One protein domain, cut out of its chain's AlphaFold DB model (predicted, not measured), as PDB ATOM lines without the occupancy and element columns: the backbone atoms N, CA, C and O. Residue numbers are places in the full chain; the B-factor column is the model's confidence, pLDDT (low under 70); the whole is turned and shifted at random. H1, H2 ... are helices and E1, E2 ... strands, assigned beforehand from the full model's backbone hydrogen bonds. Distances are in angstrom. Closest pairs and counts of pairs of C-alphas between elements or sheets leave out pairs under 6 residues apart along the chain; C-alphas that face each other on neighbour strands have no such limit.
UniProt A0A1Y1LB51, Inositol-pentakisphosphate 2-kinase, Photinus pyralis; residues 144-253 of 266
ATOM      1  N   PHE A 144     303.112 318.581 213.496       76.94
ATOM      2  CA  PHE A 144     303.758 319.045 214.720       76.94
ATOM      3  C   PHE A 144     303.629 318.063 215.888       76.94
ATOM      4  O   PHE A 144     304.231 318.302 216.931       76.94
ATOM      5  N   ASN A 145     302.931 316.931 215.725       73.94
ATOM      6  CA  ASN A 145     302.761 315.947 216.799       73.94
ATOM      7  C   ASN A 145     304.100 315.414 217.333       73.94
ATOM      8  O   ASN A 145     304.196 315.098 218.509       73.94
ATOM      9  N   SER A 146     305.149 315.344 216.505       70.94
ATOM     10  CA  SER A 146     306.488 314.935 216.954       70.94
ATOM     11  C   SER A 146     307.194 315.981 217.826       70.94
ATOM     12  O   SER A 146     308.113 315.635 218.561       70.94
ATOM     13  N   PHE A 147     306.801 317.254 217.725       66.19
ATOM     14  CA  PHE A 147     307.349 318.364 218.512       66.19
ATOM     15  C   PHE A 147     306.522 318.633 219.770       66.19
ATOM     16  O   PHE A 147     307.053 319.081 220.785       66.19
ATOM     17  N   CYS A 148     305.223 318.348 219.711       58.12
ATOM     18  CA  CYS A 148     304.314 318.488 220.833       58.12
ATOM     19  C   CYS A 148     304.398 317.249 221.722       58.12
ATOM     20  O   CYS A 148     303.700 316.260 221.506       58.12
ATOM     21  N   ARG A 149     305.250 317.329 222.749       55.59
ATOM     22  CA  ARG A 149     305.097 316.496 223.949       55.59
ATOM     23  C   ARG A 149     303.691 316.717 224.521       55.59
ATOM     24  O   ARG A 149     303.102 317.774 224.296       55.59
ATOM     25  N   GLU A 150     303.152 315.709 225.202       67.31
ATOM     26  CA  GLU A 150     301.846 315.762 225.872       67.31
ATOM     27  C   GLU A 150     301.628 317.130 226.543       67.31
ATOM     28  O   GLU A 150     302.472 317.589 227.311       67.31
ATOM     29  N   GLY A 151     300.540 317.824 226.205       74.44
ATOM     30  CA  GLY A 151     300.337 319.189 226.680       74.44
ATOM     31  C   GLY A 151     299.084 319.861 226.132       74.44
ATOM     32  O   GLY A 151     298.482 319.423 225.149       74.44
ATOM     33  N   VAL A 152     298.681 320.937 226.801       84.31
ATOM     34  CA  VAL A 152     297.534 321.757 226.404       84.31
ATOM     35  C   VAL A 152     297.935 322.675 225.251       84.31
ATOM     36  O   VAL A 152     298.979 323.318 225.281       84.31
ATOM     37  N   THR A 153     297.081 322.763 224.235       88.31
ATOM     38  CA  THR A 153     297.270 323.653 223.087       88.31
ATOM     39  C   THR A 153     296.282 324.803 223.136       88.31
ATOM     40  O   THR A 153     295.091 324.606 223.388       88.31
ATOM     41  N   TYR A 154     296.765 326.010 222.854       92.19
ATOM     42  CA  TYR A 154     295.928 327.197 222.745       92.19
ATOM     43  C   TYR A 154     295.984 327.764 221.327       92.19
ATOM     44  O   TYR A 154     297.060 328.000 220.782       92.19
ATOM     45  N   ALA A 155     294.816 328.007 220.736       94.81
ATOM     46  CA  ALA A 155     294.674 328.632 219.426       94.81
ATOM     47  C   ALA A 155     293.962 329.979 219.563       94.81
ATOM     48  O   ALA A 155     292.878 330.063 220.143       94.81
ATOM     49  N   VAL A 156     294.554 331.035 219.004       96.75
ATOM     50  CA  VAL A 156     294.028 332.404 219.072       96.75
ATOM     51  C   VAL A 156     293.464 332.806 217.708       96.75
ATOM     52  O   VAL A 156     294.194 332.955 216.733       96.75
ATOM     53  N   GLU A 157     292.150 333.008 217.635       97.75
ATOM     54  CA  GLU A 157     291.452 333.509 216.448       97.75
ATOM     55  C   GLU A 157     291.304 335.032 216.545       97.75
ATOM     56  O   GLU A 157     290.591 335.546 217.412       97.75
ATOM     57  N   ILE A 158     291.920 335.759 215.610       98.19
ATOM     58  CA  ILE A 158     291.765 337.212 215.465       98.19
ATOM     59  C   ILE A 158     291.007 337.515 214.174       98.19
ATOM     60  O   ILE A 158     291.360 337.042 213.096       98.19
ATOM     61  N   LYS A 159     289.987 338.378 214.256       97.38
ATOM     62  CA  LYS A 159     289.351 339.000 213.088       97.38
ATOM     63  C   LYS A 159     289.863 340.436 212.940       97.38
ATOM     64  O   LYS A 159     289.275 341.348 213.536       97.38
ATOM     65  N   PRO A 160     290.897 340.668 212.113       97.50
ATOM     66  CA  PRO A 160     291.691 341.892 212.177       97.50
ATOM     67  C   PRO A 160     290.988 343.107 211.551       97.50
ATOM     68  O   PRO A 160     291.234 344.241 211.952       97.50
ATOM     69  N   LYS A 161     290.016 342.886 210.652       97.00
ATOM     70  CA  LYS A 161     289.330 343.936 209.867       97.00
ATOM     71  C   LYS A 161     290.312 344.657 208.929       97.00
ATOM     72  O   LYS A 161     291.386 344.147 208.644       97.00
ATOM     73  N   LYS A 162     289.887 345.793 208.371       95.69
ATOM     74  CA  LYS A 162     290.635 346.539 207.358       95.69
ATOM     75  C   LYS A 162     291.797 347.306 207.997       95.69
ATOM     76  O   LYS A 162     291.538 348.222 208.771       95.69
ATOM     77  N   GLY A 163     293.028 346.939 207.642       96.25
ATOM     78  CA  GLY A 163     294.279 347.506 208.164       96.25
ATOM     79  C   GLY A 163     294.830 348.729 207.436       96.25
ATOM     80  O   GLY A 163     295.918 349.176 207.763       96.25
ATOM     81  N   PHE A 164     294.103 349.265 206.459       93.88
ATOM     82  CA  PHE A 164     294.533 350.415 205.670       93.88
ATOM     83  C   PHE A 164     293.385 351.400 205.466       93.88
ATOM     84  O   PHE A 164     292.210 351.106 205.728       93.88
ATOM     85  N   MET A 165     293.748 352.574 204.982       91.00
ATOM     86  CA  MET A 165     292.892 353.730 204.804       91.00
ATOM     87  C   MET A 165     292.901 354.157 203.331       91.00
ATOM     88  O   MET A 165     293.933 354.039 202.690       91.00
ATOM     89  N   GLU A 166     291.759 354.586 202.785       87.06
ATOM     90  CA  GLU A 166     291.703 355.249 201.471       87.06
ATOM     91  C   GLU A 166     292.226 356.694 201.565       87.06
ATOM     92  O   GLU A 166     292.091 357.322 202.617       87.06
ATOM     93  N   ASP A 167     292.769 357.243 200.483       79.88
ATOM     94  CA  ASP A 167     293.361 358.589 200.514       79.88
ATOM     95  C   ASP A 167     292.294 359.702 200.588       79.88
ATOM     96  O   ASP A 167     292.427 360.641 201.371       79.88
ATOM     97  N   ASP A 168     291.156 359.543 199.906       78.31
ATOM     98  CA  ASP A 168     290.146 360.607 199.729       78.31
ATOM     99  C   ASP A 168     289.113 360.722 200.868       78.31
ATOM    100  O   ASP A 168     287.917 360.947 200.649       78.31
ATOM    101  N   ARG A 169     289.515 360.498 202.120       75.50
ATOM    102  CA  ARG A 169     288.549 360.407 203.229       75.50
ATOM    103  C   ARG A 169     288.284 361.747 203.904       75.50
ATOM    104  O   ARG A 169     289.190 362.452 204.319       75.50
ATOM    105  N   VAL A 170     286.998 361.999 204.150       80.75
ATOM    106  CA  VAL A 170     286.496 363.159 204.909       80.75
ATOM    107  C   VAL A 170     286.700 363.002 206.425       80.75
ATOM    108  O   VAL A 170     286.738 363.987 207.154       80.75
ATOM    109  N   ILE A 171     286.807 361.765 206.930       83.31
ATOM    110  CA  ILE A 171     286.887 361.470 208.369       83.31
ATOM    111  C   ILE A 171     288.229 360.817 208.702       83.31
ATOM    112  O   ILE A 171     288.532 359.727 208.208       83.31
ATOM    113  N   ASP A 172     288.957 361.414 209.646       86.44
ATOM    114  CA  ASP A 172     290.210 360.883 210.194       86.44
ATOM    115  C   ASP A 172     289.980 359.775 211.245       86.44
ATOM    116  O   ASP A 172     290.375 359.839 212.409       86.44
ATOM    117  N   LYS A 173     289.224 358.744 210.856       88.56
ATOM    118  CA  LYS A 173     289.044 357.508 211.630       88.56
ATOM    119  C   LYS A 173     288.959 356.320 210.684       88.56
ATOM    120  O   LYS A 173     288.348 356.386 209.618       88.56
ATOM    121  N   CYS A 174     289.525 355.186 211.096       93.06
ATOM    122  CA  CYS A 174     289.409 353.959 210.314       93.06
ATOM    123  C   CYS A 174     287.955 353.449 210.290       93.06
ATOM    124  O   CYS A 174     287.156 353.700 211.201       93.06
ATOM    125  N   GLN A 175     287.615 352.664 209.264       93.50
ATOM    126  CA  GLN A 175     286.249 352.171 209.062       93.50
ATOM    127  C   GLN A 175     285.730 351.343 210.252       93.50
ATOM    128  O   GLN A 175     284.534 351.363 210.548       93.50
ATOM    129  N   PHE A 176     286.607 350.605 210.946       95.88
ATOM    130  CA  PHE A 176     286.220 349.855 212.142       95.88
ATOM    131  C   PHE A 176     285.797 350.790 213.277       95.88
ATOM    132  O   PHE A 176     284.710 350.603 213.825       95.88
ATOM    133  N   CYS A 177     286.610 351.805 213.583       95.12
ATOM    134  CA  CYS A 177     286.340 352.764 214.651       95.12
ATOM    135  C   CYS A 177     285.035 353.528 214.400       95.12
ATOM    136  O   CYS A 177     284.212 353.636 215.303       95.12
ATOM    137  N   VAL A 178     284.780 353.970 213.162       93.81
ATOM    138  CA  VAL A 178     283.505 354.622 212.808       93.81
ATOM    139  C   VAL A 178     282.320 353.662 212.993       93.81
ATOM    140  O   VAL A 178     281.317 354.013 213.614       93.81
ATOM    141  N   LYS A 179     282.440 352.407 212.531       94.81
ATOM    142  CA  LYS A 179     281.377 351.394 212.675       94.81
ATOM    143  C   LYS A 179     281.065 351.036 214.135       94.81
ATOM    144  O   LYS A 179     279.952 350.584 214.401       94.81
ATOM    145  N   GLN A 180     281.990 351.220 215.083       96.19
ATOM    146  CA  GLN A 180     281.720 350.981 216.508       96.19
ATOM    147  C   GLN A 180     280.630 351.921 217.052       96.19
ATOM    148  O   GLN A 180     279.756 351.461 217.785       96.19
ATOM    149  N   TYR A 181     280.595 353.187 216.620       94.88
ATOM    150  CA  TYR A 181     279.535 354.125 217.013       94.88
ATOM    151  C   TYR A 181     278.158 353.684 216.506       94.88
ATOM    152  O   TYR A 181     277.185 353.699 217.258       94.88
ATOM    153  N   LEU A 182     278.076 353.205 215.258       95.00
ATOM    154  CA  LEU A 182     276.829 352.664 214.712       95.00
ATOM    155  C   LEU A 182     276.368 351.417 215.479       95.00
ATOM    156  O   LEU A 182     275.178 351.262 215.747       95.00
ATOM    157  N   LYS A 183     277.298 350.538 215.870       95.44
ATOM    158  CA  LYS A 183     276.973 349.361 216.686       95.44
ATOM    159  C   LYS A 183     276.424 349.743 218.064       95.44
ATOM    160  O   LYS A 183     275.490 349.085 218.507       95.44
ATOM    161  N   ILE A 184     276.970 350.774 218.719       95.38
ATOM    162  CA  ILE A 184     276.427 351.307 219.984       95.38
ATOM    163  C   ILE A 184     275.017 351.853 219.765       95.38
ATOM    164  O   ILE A 184     274.100 351.459 220.479       95.38
ATOM    165  N   LYS A 185     274.822 352.699 218.741       95.81
ATOM    166  CA  LYS A 185     273.507 353.274 218.410       95.81
ATOM    167  C   LYS A 185     272.449 352.191 218.176       95.81
ATOM    168  O   LYS A 185     271.327 352.315 218.647       95.81
ATOM    169  N   ASN A 186     272.831 351.111 217.496       95.38
ATOM    170  CA  ASN A 186     271.961 349.970 217.212       95.38
ATOM    171  C   ASN A 186     271.915 348.933 218.353       95.38
ATOM    172  O   ASN A 186     271.408 347.834 218.139       95.38
ATOM    173  N   GLN A 187     272.492 349.234 219.523       92.94
ATOM    174  CA  GLN A 187     272.525 348.363 220.708       92.94
ATOM    175  C   GLN A 187     273.130 346.967 220.444       92.94
ATOM    176  O   GLN A 187     272.830 345.988 221.123       92.94
ATOM    177  N   GLN A 188     274.013 346.859 219.449       89.69
ATOM    178  CA  GLN A 188     274.672 345.604 219.071       89.69
ATOM    179  C   GLN A 188     275.875 345.274 219.961       89.69
ATOM    180  O   GLN A 188     276.317 344.125 219.988       89.69
ATOM    181  N   ILE A 189     276.429 346.283 220.635       91.75
ATOM    182  CA  ILE A 189     277.540 346.173 221.585       91.75
ATOM    183  C   ILE A 189     277.246 347.059 222.795       91.75
ATOM    184  O   ILE A 189     276.562 348.070 222.664       91.75
ATOM    185  N   LYS A 190     277.785 346.692 223.961       90.38
ATOM    186  CA  LYS A 190     277.609 347.456 225.208       90.38
ATOM    187  C   LYS A 190     278.655 348.559 225.384       90.38
ATOM    188  O   LYS A 190     278.377 349.581 225.997       90.38
ATOM    189  N   LYS A 191     279.865 348.345 224.857       93.62
ATOM    190  CA  LYS A 191     281.024 349.228 225.037       93.62
ATOM    191  C   LYS A 191     281.832 349.328 223.748       93.62
ATOM    192  O   LYS A 191     282.057 348.321 223.074       93.62
ATOM    193  N   LEU A 192     282.303 350.535 223.437       95.25
ATOM    194  CA  LEU A 192     283.227 350.778 222.329       95.25
ATOM    195  C   LEU A 192     284.538 350.010 222.549       95.25
ATOM    196  O   LEU A 192     285.100 350.009 223.646       95.25
ATOM    197  N   SER A 193     285.029 349.351 221.504       96.00
ATOM    198  CA  SER A 193     286.368 348.760 221.526       96.00
ATOM    199  C   SER A 193     287.421 349.837 221.271       96.00
ATOM    200  O   SER A 193     287.266 350.637 220.349       96.00
ATOM    201  N   SER A 194     288.497 349.835 222.062       96.75
ATOM    202  CA  SER A 194     289.699 350.643 221.816       96.75
ATOM    203  C   SER A 194     290.612 350.035 220.742       96.75
ATOM    204  O   SER A 194     291.641 350.616 220.413       96.75
ATOM    205  N   TYR A 195     290.245 348.875 220.184       98.12
ATOM    206  CA  TYR A 195     290.994 348.222 219.119       98.12
ATOM    207  C   TYR A 195     290.963 349.057 217.834       98.12
ATOM    208  O   TYR A 195     289.890 349.395 217.326       98.12
ATOM    209  N   CYS A 196     292.140 349.307 217.263       97.38
ATOM    210  CA  CYS A 196     292.292 349.886 215.936       97.38
ATOM    211  C   CYS A 196     293.025 348.893 215.019       97.38
ATOM    212  O   CYS A 196     294.150 348.506 215.326       97.38
ATOM    213  N   PRO A 197     292.448 348.503 213.868       98.06
ATOM    214  CA  PRO A 197     293.160 347.693 212.883       98.06
ATOM    215  C   PRO A 197     294.454 348.336 212.381       98.06
ATOM    216  O   PRO A 197     295.418 347.628 212.135       98.06
ATOM    217  N   LEU A 198     294.496 349.666 212.249       97.31
ATOM    218  CA  LEU A 198     295.701 350.358 211.778       97.31
ATOM    219  C   LEU A 198     296.867 350.165 212.746       97.31
ATOM    220  O   LEU A 198     297.995 350.009 212.303       97.31
ATOM    221  N   ASP A 199     296.582 350.107 214.050       98.12
ATOM    222  CA  ASP A 199     297.593 349.813 215.064       98.12
ATOM    223  C   ASP A 199     298.119 348.376 214.903       98.12
ATOM    224  O   ASP A 199     299.327 348.162 214.954       98.12
ATOM    225  N   LEU A 200     297.241 347.401 214.625       98.44
ATOM    226  CA  LEU A 200     297.630 345.999 214.405       98.44
ATOM    227  C   LEU A 200     298.474 345.797 213.135       98.44
ATOM    228  O   LEU A 200     299.374 344.967 213.128       98.44
ATOM    229  N   PHE A 201     298.187 346.539 212.064       98.12
ATOM    230  CA  PHE A 201     298.897 346.441 210.780       98.12
ATOM    231  C   PHE A 201     300.022 347.477 210.620       98.12
ATOM    232  O   PHE A 201     300.551 347.644 209.526       98.12
ATOM    233  N   SER A 202     300.391 348.184 211.689       97.38
ATOM    234  CA  SER A 202     301.327 349.315 211.627       97.38
ATOM    235  C   SER A 202     302.797 348.934 211.432       97.38
ATOM    236  O   SER A 202     303.585 349.784 211.033       97.38
ATOM    237  N   GLY A 203     303.183 347.699 211.773       97.25
ATOM    238  CA  GLY A 203     304.593 347.298 211.898       97.25
ATOM    239  C   GLY A 203     305.304 347.862 213.138       97.25
ATOM    240  O   GLY A 203     306.468 347.552 213.366       97.25
ATOM    241  N   ASP A 204     304.612 348.658 213.955       98.38
ATOM    242  CA  ASP A 204     305.122 349.276 215.179       98.38
ATOM    243  C   ASP A 204     304.732 348.418 216.390       98.38
ATOM    244  O   ASP A 204     303.549 348.216 216.678       98.38
ATOM    245  N   THR A 205     305.734 347.902 217.104       98.38
ATOM    246  CA  THR A 205     305.548 346.962 218.218       98.38
ATOM    247  C   THR A 205     304.659 347.520 219.330       98.38
ATOM    248  O   THR A 205     303.842 346.784 219.892       98.38
ATOM    249  N   GLU A 206     304.758 348.813 219.647       98.38
ATOM    250  CA  GLU A 206     303.955 349.427 220.705       98.38
ATOM    251  C   GLU A 206     302.490 349.553 220.289       98.38
ATOM    252  O   GLU A 206     301.581 349.238 221.069       98.38
ATOM    253  N   LYS A 207     302.240 349.969 219.041       98.31
ATOM    254  CA  LYS A 207     300.884 350.036 218.476       98.31
ATOM    255  C   LYS A 207     300.266 348.646 218.370       98.31
ATOM    256  O   LYS A 207     299.128 348.456 218.802       98.31
ATOM    257  N   ILE A 208     301.018 347.655 217.898       98.56
ATOM    258  CA  ILE A 208     300.570 346.258 217.840       98.56
ATOM    259  C   ILE A 208     300.207 345.763 219.247       98.56
ATOM    260  O   ILE A 208     299.109 345.241 219.451       98.56
ATOM    261  N   CYS A 209     301.068 345.991 220.244       98.19
ATOM    262  CA  CYS A 209     300.799 345.617 221.634       98.19
ATOM    263  C   CYS A 209     299.515 346.276 222.163       98.19
ATOM    264  O   CYS A 209     298.676 345.615 222.781       98.19
ATOM    265  N   ARG A 210     299.313 347.568 221.878       98.31
ATOM    266  CA  ARG A 210     298.090 348.300 222.238       98.31
ATOM    267  C   ARG A 210     296.849 347.683 221.594       98.31
ATOM    268  O   ARG A 210     295.843 347.493 222.278       98.31
ATOM    269  N   ALA A 211     296.921 347.332 220.310       98.38
ATOM    270  CA  ALA A 211     295.827 346.690 219.590       98.38
ATOM    271  C   ALA A 211     295.474 345.321 220.195       98.38
ATOM    272  O   ALA A 211     294.297 345.034 220.411       98.38
ATOM    273  N   LEU A 212     296.477 344.507 220.535       98.12
ATOM    274  CA  LEU A 212     296.276 343.204 221.177       98.12
ATOM    275  C   LEU A 212     295.668 343.341 222.581       98.12
ATOM    276  O   LEU A 212     294.676 342.678 222.881       98.12
ATOM    277  N   LYS A 213     296.175 344.257 223.416       97.44
ATOM    278  CA  LYS A 213     295.591 344.561 224.738       97.44
ATOM    279  C   LYS A 213     294.131 345.007 224.629       97.44
ATOM    280  O   LYS A 213     293.296 344.605 225.441       97.44
ATOM    281  N   ALA A 214     293.805 345.803 223.611       97.56
ATOM    282  CA  ALA A 214     292.438 346.233 223.347       97.56
ATOM    283  C   ALA A 214     291.523 345.076 222.904       97.56
ATOM    284  O   ALA A 214     290.369 345.024 223.331       97.56
ATOM    285  N   LEU A 215     292.032 344.141 222.091       97.56
ATOM    286  CA  LEU A 215     291.314 342.918 221.719       97.56
ATOM    287  C   LEU A 215     291.053 342.021 222.928       97.56
ATOM    288  O   LEU A 215     289.956 341.492 223.044       97.56
ATOM    289  N   ILE A 216     292.018 341.874 223.834       96.31
ATOM    290  CA  ILE A 216     291.836 341.102 225.072       96.31
ATOM    291  C   ILE A 216     290.785 341.785 225.954       96.31
ATOM    292  O   ILE A 216     289.824 341.161 226.371       96.31
ATOM    293  N   SER A 217     290.894 343.095 226.170       95.25
ATOM    294  CA  SER A 217     289.996 343.816 227.087       95.25
ATOM    295  C   SER A 217     288.547 343.942 226.580       95.25
ATOM    296  O   SER A 217     287.624 344.120 227.372       95.25
ATOM    297  N   ASN A 218     288.325 343.925 225.261       95.50
ATOM    298  CA  ASN A 218     286.992 343.994 224.648       95.50
ATOM    299  C   ASN A 218     286.944 343.126 223.367       95.50
ATOM    300  O   ASN A 218     287.016 343.674 222.256       95.50
ATOM    301  N   PRO A 219     286.844 341.784 223.509       95.62
ATOM    302  CA  PRO A 219     286.998 340.830 222.405       95.62
ATOM    303  C   PRO A 219     285.977 340.954 221.276       95.62
ATOM    304  O   PRO A 219     286.314 340.717 220.114       95.62
ATOM    305  N   GLN A 220     284.723 341.298 221.572       93.81
ATOM    306  CA  GLN A 220     283.602 341.297 220.629       93.81
ATOM    307  C   GLN A 220     283.592 340.047 219.728       93.81
ATOM    308  O   GLN A 220     283.727 338.908 220.169       93.81
ATOM    309  N   ASN A 221     283.422 340.244 218.420       92.94
ATOM    310  CA  ASN A 221     283.619 339.204 217.412       92.94
ATOM    311  C   ASN A 221     284.987 339.315 216.728       92.94
ATOM    312  O   ASN A 221     285.112 338.976 215.546       92.94
ATOM    313  N   ASN A 222     285.954 339.886 217.442       97.00
ATOM    314  CA  ASN A 222     287.286 340.206 216.968       97.00
ATOM    315  C   ASN A 222     288.375 339.314 217.573       97.00
ATOM    316  O   ASN A 222     289.393 339.151 216.911       97.00
ATOM    317  N   LEU A 223     288.153 338.729 218.753       97.75
ATOM    318  CA  LEU A 223     289.073 337.795 219.398       97.75
ATOM    319  C   LEU A 223     288.314 336.596 219.981       97.75
ATOM    320  O   LEU A 223     287.281 336.758 220.639       97.75
ATOM    321  N   ARG A 224     288.840 335.393 219.749       96.75
ATOM    322  CA  ARG A 224     288.456 334.158 220.444       96.75
ATOM    323  C   ARG A 224     289.695 333.328 220.732       96.75
ATOM    324  O   ARG A 224     290.637 333.354 219.951       96.75
ATOM    325  N   ILE A 225     289.671 332.573 221.821       96.94
ATOM    326  CA  ILE A 225     290.728 331.613 222.147       96.94
ATOM    327  C   ILE A 225     290.098 330.246 222.346       96.94
ATOM    328  O   ILE A 225     289.023 330.136 222.947       96.94
ATOM    329  N   PHE A 226     290.771 329.221 221.842       95.12
ATOM    330  CA  PHE A 226     290.405 327.825 221.993       95.12
ATOM    331  C   PHE A 226     291.502 327.083 222.753       95.12
ATOM    332  O   PHE A 226     292.675 327.322 222.501       95.12
ATOM    333  N   CYS A 227     291.109 326.192 223.654       92.81
ATOM    334  CA  CYS A 227     291.979 325.290 224.400       92.81
ATOM    335  C   CYS A 227     291.682 323.866 223.921       92.81
ATOM    336  O   CYS A 227     290.529 323.440 224.014       92.81
ATOM    337  N   ASN A 228     292.662 323.169 223.340       89.69
ATOM    338  CA  ASN A 228     292.494 321.839 222.734       89.69
ATOM    339  C   ASN A 228     291.280 321.769 221.799       89.69
ATOM    340  O   ASN A 228     290.440 320.873 221.879       89.69
ATOM    341  N   GLY A 229     291.132 322.793 220.959       90.75
ATOM    342  CA  GLY A 229     289.995 322.899 220.063       90.75
ATOM    343  C   GLY A 229     288.641 323.070 220.758       90.75
ATOM    344  O   GLY A 229     287.624 322.808 220.125       90.75
ATOM    345  N   VAL A 230     288.553 323.558 221.994       91.62
ATOM    346  CA  VAL A 230     287.290 323.919 222.670       91.62
ATOM    347  C   VAL A 230     287.283 325.411 222.994       91.62
ATOM    348  O   VAL A 230     288.308 325.964 223.369       91.62
ATOM    349  N   TYR A 231     286.148 326.099 222.817       93.00
ATOM    350  CA  TYR A 231     286.055 327.539 223.095       93.00
ATOM    351  C   TYR A 231     286.411 327.842 224.555       93.00
ATOM    352  O   TYR A 231     285.788 327.312 225.473       93.00
ATOM    353  N   TYR A 232     287.396 328.715 224.756       94.50
ATOM    354  CA  TYR A 232     287.951 329.015 226.070       94.50
ATOM    355  C   TYR A 232     287.702 330.469 226.492       94.50
ATOM    356  O   TYR A 232     287.236 330.684 227.614       94.50
ATOM    357  N   TYR A 233     287.950 331.449 225.611       96.56
ATOM    358  CA  TYR A 233     287.867 332.886 225.932       96.56
ATOM    359  C   TYR A 233     287.330 333.760 224.776       96.56
ATOM    360  O   TYR A 233     287.535 333.454 223.598       96.56
ATOM    361  N   GLY A 234     286.641 334.864 225.106       95.00
ATOM    362  CA  GLY A 234     286.128 335.894 224.185       95.00
ATOM    363  C   GLY A 234     285.058 336.794 224.839       95.00
ATOM    364  O   GLY A 234     285.053 336.944 226.052       95.00
ATOM    365  N   GLU A 235     284.126 337.361 224.054       89.19
ATOM    366  CA  GLU A 235     283.182 338.435 224.479       89.19
ATOM    367  C   GLU A 235     282.382 338.174 225.768       89.19
ATOM    368  O   GLU A 235     282.045 339.112 226.479       89.19
ATOM    369  N   ASN A 236     282.057 336.916 226.073       86.38
ATOM    370  CA  ASN A 236     281.226 336.556 227.230       86.38
ATOM    371  C   ASN A 236     282.029 335.886 228.355       86.38
ATOM    372  O   ASN A 236     281.477 335.104 229.123       86.38
ATOM    373  N   THR A 237     283.337 336.123 228.414       91.50
ATOM    374  CA  THR A 237     284.235 335.490 229.388       91.50
ATOM    375  C   THR A 237     284.904 336.555 230.250       91.50
ATOM    376  O   THR A 237     285.282 337.600 229.726       91.50
ATOM    377  N   SER A 238     285.075 336.297 231.555       92.12
ATOM    378  CA  SER A 238     285.869 337.193 232.411       92.12
ATOM    379  C   SER A 238     287.315 337.250 231.925       92.12
ATOM    380  O   SER A 238     287.884 336.227 231.532       92.12
ATOM    381  N   GLN A 239     287.921 338.437 231.992       91.44
ATOM    382  CA  GLN A 239     289.334 338.639 231.689       91.44
ATOM    383  C   GLN A 239     290.250 337.837 232.630       91.44
ATOM    384  O   GLN A 239     291.319 337.415 232.202       91.44
ATOM    385  N   ASP A 240     289.806 337.508 233.846       92.69
ATOM    386  CA  ASP A 240     290.557 336.659 234.789       92.69
ATOM    387  C   ASP A 240     290.877 335.280 234.204       92.69
ATOM    388  O   ASP A 240     291.947 334.722 234.439       92.69
ATOM    389  N   LYS A 241     289.980 334.747 233.363       92.88
ATOM    390  CA  LYS A 241     290.197 333.464 232.687       92.88
ATOM    391  C   LYS A 241     291.350 333.539 231.683       92.88
ATOM    392  O   LYS A 241     292.070 332.566 231.500       92.88
ATOM    393  N   PHE A 242     291.543 334.694 231.043       93.31
ATOM    394  CA  PHE A 242     292.693 334.917 230.167       93.31
ATOM    395  C   PHE A 242     294.002 334.951 230.966       93.31
ATOM    396  O   PHE A 242     294.983 334.359 230.533       93.31
ATOM    397  N   TYR A 243     294.018 335.591 232.138       92.25
ATOM    398  CA  TYR A 243     295.200 335.592 233.005       92.25
ATOM    399  C   TYR A 243     295.498 334.206 233.586       92.25
ATOM    400  O   TYR A 243     296.648 333.791 233.580       92.25
ATOM    401  N   THR A 244     294.466 333.451 233.969       91.50
ATOM    402  CA  THR A 244     294.614 332.051 234.409       91.50
ATOM    403  C   THR A 244     295.299 331.207 233.331       91.50
ATOM    404  O   THR A 244     296.269 330.517 233.612       91.50
ATOM    405  N   MET A 245     294.863 331.339 232.073       92.06
ATOM    406  CA  MET A 245     295.504 330.684 230.927       92.06
ATOM    407  C   MET A 245     296.978 331.074 230.764       92.06
ATOM    408  O   MET A 245     297.798 330.219 230.446       92.06
ATOM    409  N   LEU A 246     297.321 332.358 230.923       91.19
ATOM    410  CA  LEU A 246     298.714 332.800 230.815       91.19
ATOM    411  C   LEU A 246     299.580 332.193 231.921       91.19
ATOM    412  O   LEU A 246     300.679 331.732 231.632       91.19
ATOM    413  N   ASN A 247     299.070 332.145 233.149       88.44
ATOM    414  CA  ASN A 247     299.770 331.534 234.271       88.44
ATOM    415  C   ASN A 247     299.995 330.034 234.029       88.44
ATOM    416  O   ASN A 247     301.119 329.562 234.131       88.44
ATOM    417  N   GLU A 248     298.975 329.296 233.586       85.50
ATOM    418  CA  GLU A 248     299.121 327.877 233.221       85.50
ATOM    419  C   GLU A 248     300.167 327.649 232.115       85.50
ATOM    420  O   GLU A 248     300.900 326.661 232.145       85.50
ATOM    421  N   LEU A 249     300.234 328.552 231.132       85.50
ATOM    422  CA  LEU A 249     301.158 328.453 230.001       85.50
ATOM    423  C   LEU A 249     302.615 328.741 230.371       85.50
ATOM    424  O   LEU A 249     303.506 328.121 229.793       85.50
ATOM    425  N   PHE A 250     302.856 329.698 231.268       83.31
ATOM    426  CA  PHE A 250     304.196 330.243 231.512       83.31
ATOM    427  C   PHE A 250     304.747 329.978 232.920       83.31
ATOM    428  O   PHE A 250     305.955 330.031 233.089       83.31
ATOM    429  N   GLU A 251     303.927 329.648 233.922       69.56
ATOM    430  CA  GLU A 251     304.411 329.336 235.283       69.56
ATOM    431  C   GLU A 251     304.747 327.841 235.456       69.56
ATOM    432  O   GLU A 251     305.493 327.462 236.357       69.56
ATOM    433  N   CYS A 252     304.268 326.968 234.561       54.19
ATOM    434  CA  CYS A 252     304.612 325.540 234.579       54.19
ATOM    435  C   CYS A 252     306.072 325.262 234.156       54.19
ATOM    436  O   CYS A 252     306.587 324.181 234.428       54.19
ATOM    437  N   SER A 253     306.755 326.222 233.517       53.44
ATOM    438  CA  SER A 253     308.153 326.069 233.082       53.44
ATOM    439  C   SER A 253     309.194 326.365 234.163       53.44
ATOM    440  O   SER A 253     310.341 325.948 234.011       53.44
TER     441      SER A 253
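Overview. This is residues 144 to 253 of the 266 residues of the protein "Inositol-pentakisphosphate 2-kinase" of Photinus pyralis (UniProt A0A1Y1LB51). A small three-stranded sheet lies toward one end of an elongated model, H3 and H4 grazing it, while H1 lies toward the other end, beyond short H2, which packs on H3. Residues 144 to 150 stick out at the sheet's end and residues 167 to 172 beyond H1. The 110 printed residues include three named strands and four named helices, in the order E1 H1 H2 H3 E2 E3 H4; the sheet, E1 E2 E3, is antiparallel. The class is mixed, helices and strands, with under half of the residues in named elements; the whole is loose, radius of gyration of the C-alphas 16.6 A, spanning 54 by 32 by 21 A.

Along the chain. E1 is residues 154 to 158, 13.1 A, from C-alpha 154 at (295.928, 327.197, 222.745); E2 is 223 to 227, 13.8 A; E3 is 230 to 233, 9.6 A. H3 is 205 to 217, 18.2 A; H2 is 197 to 200, 5.0 A; H1 is 175 to 185, 15.8 A; H4 is 239 to 250, 17.1 A, ending with C-alpha 250 at (304.196, 330.243, 231.512).

Arrangement. E1 and E2 are antiparallel at 164 degrees, with N 157 and O 224 2.8 A apart. E2 and E3 form a hairpin, with N 227 and O 230 2.8 A apart. H3 grazes the sheet with residues 212 to 217, H4 with 239 to 249. H2 touches H3 residues 207 to 212 alone; their closest C-alphas, Leu 200 and Ile 208, are 4.5 A apart. H1 is apart from H3. Every O i to N i+4 pair is within hydrogen-bond range in H3 and H4, 5 of 7 in H1; H2 is too short for one.

Size, cuts and confidence. The farthest C-alphas, Glu 150 and Val 170, are 54.1 A apart. The printed part has no cut. E1 to H1 and H1 to H2 are long links. Residues 147 to 150 and 251 to 253 have pLDDT under 70.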